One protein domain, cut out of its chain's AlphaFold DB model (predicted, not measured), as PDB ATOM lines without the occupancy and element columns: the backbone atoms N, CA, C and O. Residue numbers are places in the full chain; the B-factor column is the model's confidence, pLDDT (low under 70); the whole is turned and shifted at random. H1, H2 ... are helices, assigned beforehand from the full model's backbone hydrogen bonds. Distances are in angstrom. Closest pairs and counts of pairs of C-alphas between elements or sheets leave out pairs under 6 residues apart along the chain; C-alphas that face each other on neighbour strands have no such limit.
ATOM      1  N   GLN A  50      35.815  42.842  23.717       82.12
ATOM      2  CA  GLN A  50      35.243  41.766  22.912       82.12
ATOM      3  C   GLN A  50      36.127  40.514  22.847       82.12
ATOM      4  O   GLN A  50      35.607  39.415  22.988       82.12
ATOM      5  N   SER A  51      37.450  40.638  22.686       86.31
ATOM      6  CA  SER A  51      38.330  39.460  22.660       86.31
ATOM      7  C   SER A  51      38.392  38.760  24.014       86.31
ATOM      8  O   SER A  51      38.432  37.541  24.038       86.31
ATOM      9  N   LEU A  52      38.297  39.498  25.129       89.56
ATOM     10  CA  LEU A  52      38.197  38.881  26.459       89.56
ATOM     11  C   LEU A  52      36.899  38.078  26.632       89.56
ATOM     12  O   LEU A  52      36.915  37.003  27.227       89.56
ATOM     13  N   LEU A  53      35.781  38.578  26.097       93.38
ATOM     14  CA  LEU A  53      34.502  37.864  26.115       93.38
ATOM     15  C   LEU A  53      34.544  36.611  25.231       93.38
ATOM     16  O   LEU A  53      34.053  35.563  25.636       93.38
ATOM     17  N   ILE A  54      35.176  36.698  24.058       93.62
ATOM     18  CA  ILE A  54      35.367  35.553  23.158       93.62
ATOM     19  C   ILE A  54      36.268  34.499  23.808       93.62
ATOM     20  O   ILE A  54      35.917  33.324  23.798       93.62
ATOM     21  N   ASP A  55      37.381  34.902  24.425       94.00
ATOM     22  CA  ASP A  55      38.277  33.987  25.141       94.00
ATOM     23  C   ASP A  55      37.532  33.268  26.273       94.00
ATOM     24  O   ASP A  55      37.671  32.058  26.448       94.00
ATOM     25  N   HIS A  56      36.669  33.985  26.997       94.44
ATOM     26  CA  HIS A  56      35.818  33.384  28.016       94.44
ATOM     27  C   HIS A  56      34.814  32.383  27.421       94.44
ATOM     28  O   HIS A  56      34.680  31.271  27.929       94.44
ATOM     29  N   LEU A  57      34.165  32.708  26.300       94.56
ATOM     30  CA  LEU A  57      33.273  31.774  25.608       94.56
ATOM     31  C   LEU A  57      34.008  30.521  25.104       94.56
ATOM     32  O   LEU A  57      33.464  29.428  25.221       94.56
ATOM     33  N   ILE A  58      35.252  30.642  24.631       95.06
ATOM     34  CA  ILE A  58      36.083  29.491  24.231       95.06
ATOM     35  C   ILE A  58      36.342  28.566  25.428       95.06
ATOM     36  O   ILE A  58      36.320  27.346  25.276       95.06
ATOM     37  N   THR A  59      36.550  29.120  26.632       94.94
ATOM     38  CA  THR A  59      36.720  28.290  27.840       94.94
ATOM     39  C   THR A  59      35.454  27.529  28.232       94.94
ATOM     40  O   THR A  59      35.556  26.422  28.754       94.94
ATOM     41  N   LEU A  60      34.272  28.092  27.962       94.25
ATOM     42  CA  LEU A  60      32.981  27.462  28.260       94.25
ATOM     43  C   LEU A  60      32.545  26.461  27.177       94.25
ATOM     44  O   LEU A  60      31.877  25.474  27.485       94.25
ATOM     45  N   PHE A  61      32.938  26.703  25.926       93.69
ATOM     46  CA  PHE A  61      32.535  25.932  24.748       93.69
ATOM     47  C   PHE A  61      33.753  25.522  23.903       93.69
ATOM     48  O   PHE A  61      33.930  26.010  22.783       93.69
ATOM     49  N   PRO A  62      34.616  24.620  24.409       92.06
ATOM     50  CA  PRO A  62      35.843  24.215  23.716       92.06
ATOM     51  C   PRO A  62      35.587  23.404  22.435       92.06
ATOM     52  O   PRO A  62      36.477  23.256  21.603       92.06
ATOM     53  N   ASP A  63      34.382  22.855  22.288       90.69
ATOM     54  CA  ASP A  63      33.898  22.109  21.128       90.69
ATOM     55  C   ASP A  63      33.366  23.012  20.002       90.69
ATOM     56  O   ASP A  63      33.072  22.514  18.912       90.69
ATOM     57  N   MET A  64      33.245  24.324  20.236       91.25
ATOM     58  CA  MET A  64      32.627  25.258  19.296       91.25
ATOM     59  C   MET A  64      33.625  26.112  18.518       91.25
ATOM     60  O   MET A  64      34.655  26.544  19.030       91.25
ATOM     61  N   ASP A  65      33.293  26.372  17.249       93.12
ATOM     62  CA  ASP A  65      34.127  27.192  16.374       93.12
ATOM     63  C   ASP A  65      34.103  28.668  16.792       93.12
ATOM     64  O   ASP A  65      33.053  29.244  17.092       93.12
ATOM     65  N   LYS A  66      35.270  29.310  16.735       93.12
ATOM     66  CA  LYS A  66      35.478  30.701  17.143       93.12
ATOM     67  C   LYS A  66      34.578  31.668  16.379       93.12
ATOM     68  O   LYS A  66      34.073  32.611  16.980       93.12
ATOM     69  N   GLN A  67      34.330  31.425  15.088       93.25
ATOM     70  CA  GLN A  67      33.445  32.284  14.292       93.25
ATOM     71  C   GLN A  67      31.997  32.237  14.785       93.25
ATOM     72  O   GLN A  67      31.283  33.237  14.721       93.25
ATOM     73  N   LEU A  68      31.560  31.085  15.296       93.88
ATOM     74  CA  LEU A  68      30.217  30.908  15.834       93.88
ATOM     75  C   LEU A  68      30.075  31.605  17.194       93.88
ATOM     76  O   LEU A  68      29.049  32.232  17.449       93.88
ATOM     77  N   LEU A  69      31.127  31.575  18.017       94.44
ATOM     78  CA  LEU A  69      31.196  32.326  19.275       94.44
ATOM     79  C   LEU A  69      31.195  33.844  19.037       94.44
ATOM     80  O   LEU A  69      30.441  34.568  19.684       94.44
ATOM     81  N   GLU A  70      31.996  34.323  18.080       94.25
ATOM     82  CA  GLU A  70      32.041  35.736  17.675       94.25
ATOM     83  C   GLU A  70      30.678  36.216  17.167       94.25
ATOM     84  O   GLU A  70      30.183  37.253  17.607       94.25
ATOM     85  N   LYS A  71      30.035  35.423  16.304       94.12
ATOM     86  CA  LYS A  71      28.708  35.725  15.761       94.12
ATOM     87  C   LYS A  71      27.629  35.763  16.846       94.12
ATOM     88  O   LYS A  71      26.841  36.701  16.870       94.12
ATOM     89  N   ALA A  72      27.596  34.779  17.745       94.81
ATOM     90  CA  ALA A  72      26.620  34.750  18.835       94.81
ATOM     91  C   ALA A  72      26.784  35.961  19.767       94.81
ATOM     92  O   ALA A  72      25.797  36.555  20.199       94.81
ATOM     93  N   LEU A  73      28.028  36.366  20.035       94.81
ATOM     94  CA  LEU A  73      28.317  37.544  20.844       94.81
ATOM     95  C   LEU A  73      27.894  38.846  20.142       94.81
ATOM     96  O   LEU A  73      27.347  39.735  20.794       94.81
ATOM     97  N   GLU A  74      28.101  38.954  18.827       93.50
ATOM     98  CA  GLU A  74      27.655  40.102  18.030       93.50
ATOM     99  C   GLU A  74      26.121  40.192  17.968       93.50
ATOM    100  O   GLU A  74      25.560  41.262  18.215       93.50
ATOM    101  N   GLU A  75      25.433  39.070  17.734       94.00
ATOM    102  CA  GLU A  75      23.964  38.979  17.729       94.00
ATOM    103  C   GLU A  75      23.356  39.317  19.101       94.00
ATOM    104  O   GLU A  75      22.289  39.927  19.174       94.00
ATOM    105  N   CYS A  76      24.066  39.001  20.187       94.31
ATOM    106  CA  CYS A  76      23.675  39.339  21.556       94.31
ATOM    107  C   CYS A  76      24.126  40.742  22.004       94.31
ATOM    108  O   CYS A  76      24.001  41.079  23.180       94.31
ATOM    109  N   GLY A  77      24.671  41.576  21.114       91.88
ATOM    110  CA  GLY A  77      25.072  42.945  21.454       91.88
ATOM    111  C   GLY A  77      26.253  43.032  22.427       91.88
ATOM    112  O   GLY A  77      26.384  44.022  23.145       91.88
ATOM    113  N   ASN A  78      27.140  42.034  22.422       91.88
ATOM    114  CA  ASN A  78      28.235  41.841  23.378       91.88
ATOM    115  C   ASN A  78      27.781  41.547  24.820       91.88
ATOM    116  O   ASN A  78      28.565  41.733  25.751       91.88
ATOM    117  N   ASP A  79      26.542  41.084  25.017       94.88
ATOM    118  CA  ASP A  79      26.085  40.559  26.303       94.88
ATOM    119  C   ASP A  79      26.488  39.089  26.468       94.88
ATOM    120  O   ASP A  79      26.045  38.213  25.717       94.88
ATOM    121  N   LEU A  80      27.330  38.817  27.464       94.50
ATOM    122  CA  LEU A  80      27.885  37.488  27.698       94.50
ATOM    123  C   LEU A  80      26.801  36.484  28.105       94.50
ATOM    124  O   LEU A  80      26.774  35.370  27.588       94.50
ATOM    125  N   ASP A  81      25.889  36.879  28.993       95.56
ATOM    126  CA  ASP A  81      24.860  35.978  29.514       95.56
ATOM    127  C   ASP A  81      23.881  35.549  28.416       95.56
ATOM    128  O   ASP A  81      23.483  34.383  28.341       95.56
ATOM    129  N   SER A  82      23.503  36.475  27.531       96.06
ATOM    130  CA  SER A  82      22.656  36.159  26.379       96.06
ATOM    131  C   SER A  82      23.383  35.306  25.343       96.06
ATOM    132  O   SER A  82      22.782  34.360  24.832       96.06
ATOM    133  N   ALA A  83      24.675  35.554  25.101       95.88
ATOM    134  CA  ALA A  83      25.482  34.717  24.214       95.88
ATOM    135  C   ALA A  83      25.599  33.280  24.747       95.88
ATOM    136  O   ALA A  83      25.384  32.327  24.002       95.88
ATOM    137  N   ILE A  84      25.849  33.104  26.049       95.38
ATOM    138  CA  ILE A  84      25.900  31.785  26.696       95.38
ATOM    139  C   ILE A  84      24.552  31.064  26.574       95.38
ATOM    140  O   ILE A  84      24.526  29.871  26.263       95.38
ATOM    141  N   ARG A  85      23.424  31.755  26.792       95.88
ATOM    142  CA  ARG A  85      22.084  31.166  26.611       95.88
ATOM    143  C   ARG A  85      21.860  30.708  25.168       95.88
ATOM    144  O   ARG A  85      21.523  29.548  24.960       95.88
ATOM    145  N   SER A  86      22.129  31.574  24.190       93.94
ATOM    146  CA  SER A  86      21.965  31.269  22.761       93.94
ATOM    147  C   SER A  86      22.840  30.094  22.302       93.94
ATOM    148  O   SER A  86      22.373  29.200  21.597       93.94
ATOM    149  N   LEU A  87      24.096  30.041  22.751       94.56
ATOM    150  CA  LEU A  87      25.014  28.945  22.433       94.56
ATOM    151  C   LEU A  87      24.566  27.617  23.057       94.56
ATOM    152  O   LEU A  87      24.657  26.575  22.413       94.56
ATOM    153  N   ASN A  88      24.038  27.638  24.282       93.19
ATOM    154  CA  ASN A  88      23.471  26.440  24.902       93.19
ATOM    155  C   ASN A  88      22.214  25.953  24.172       93.19
ATOM    156  O   ASN A  88      22.086  24.756  23.921       93.19
ATOM    157  N   GLU A  89      21.321  26.858  23.766       92.56
ATOM    158  CA  GLU A  89      20.164  26.515  22.931       92.56
ATOM    159  C   GLU A  89      20.589  25.904  21.593       92.56
ATOM    160  O   GLU A  89      19.982  24.937  21.146       92.56
ATOM    161  N   LEU A  90      21.659  26.407  20.973       88.25
ATOM    162  CA  LEU A  90      22.197  25.848  19.732       88.25
ATOM    163  C   LEU A  90      22.733  24.419  19.922       88.25
ATOM    164  O   LEU A  90      22.525  23.563  19.061       88.25
ATOM    165  N   ARG A  91      23.374  24.131  21.062       86.25
ATOM    166  CA  ARG A  91      23.868  22.784  21.402       86.25
ATOM    167  C   ARG A  91      22.729  21.803  21.682       86.25
ATOM    168  O   ARG A  91      22.782  20.670  21.213       86.25
ATOM    169  N   LEU A  92      21.697  22.242  22.401       80.88
ATOM    170  CA  LEU A  92      20.537  21.415  22.755       80.88
ATOM    171  C   LEU A  92      19.575  21.234  21.569       80.88
ATOM    172  O   LEU A  92      19.133  20.127  21.280       80.88
ATOM    173  N   GLY A  93      19.319  22.298  20.809       63.34
ATOM    174  CA  GLY A  93      18.453  22.293  19.629       63.34
ATOM    175  C   GLY A  93      19.020  21.519  18.435       63.34
ATOM    176  O   GLY A  93      18.270  21.172  17.522       63.34
ATOM    177  N   SER A  94      20.320  21.207  18.446       58.03
ATOM    178  CA  SER A  94      20.950  20.293  17.483       58.03
ATOM    179  C   SER A  94      20.490  18.838  17.670       58.03
ATOM    180  O   SER A  94      20.469  18.070  16.709       58.03
TER     181      SER A  94
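This is residues 50 to 94 of the 219 residues of the protein "Ubiquitin system component Cue" of Senna tora (UniProt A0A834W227). Three helices make a small three-cornered cluster in which H2 packs steeply across both H1 and H3, while H1 and H3 run the same way and come near each other only around the beginning of H3. Their centres form a triangle, and the longest distance runs from Leu 52 in H1 to Ser 94 just after H3. The printed part has 45 residues with three named helices, H1, H2 and H3 in that order, and no named strand; the class is all helix. It is compact, with a radius of gyration of the C-alphas of 9.2 A and spans of 26 by 19 by 15 A.

H1, residues 50 to 60, begins at C-alpha 50 (35.243, 41.766, 22.912) and is 15.4 A long from first to last C-alpha. H2, residues 66 to 75, is 14.2 A long and begins at C-alpha 66 (35.478, 30.701, 17.143). H3, residues 80 to 93, is the longest helix at 19.6 A and ends at C-alpha 93 (18.453, 22.293, 19.629).

H1 and H2 touch, their closest C-alphas being those of Ile 54 and Glu 70, 6.4 A apart. They run opposite ways at a steep tilt of 61 degrees. H2 and H3 touch, with the C-alphas of Leu 73 and Ala 83 closest at 5.2 A. They run opposite ways at a steep tilt of 63 degrees. H1 and H3 are close but not clearly touching; their closest C-alphas, those of Leu 53 and Leu 80, are 6.8 A apart. They run the same way at a steep tilt of 42 degrees. In H1, H2 and H3 every O i to N i+4 pair is within hydrogen-bond range.

The C-alphas of Leu 52 and Ser 94, the two farthest apart, are 26.9 A from each other. The printed part has no cut. The links from H1 to H2, 5 residues, and from H2 to H3, 4 residues, are tight. The mean pLDDT of the printed part is 91.3, and residues 93 to 94 are under 70.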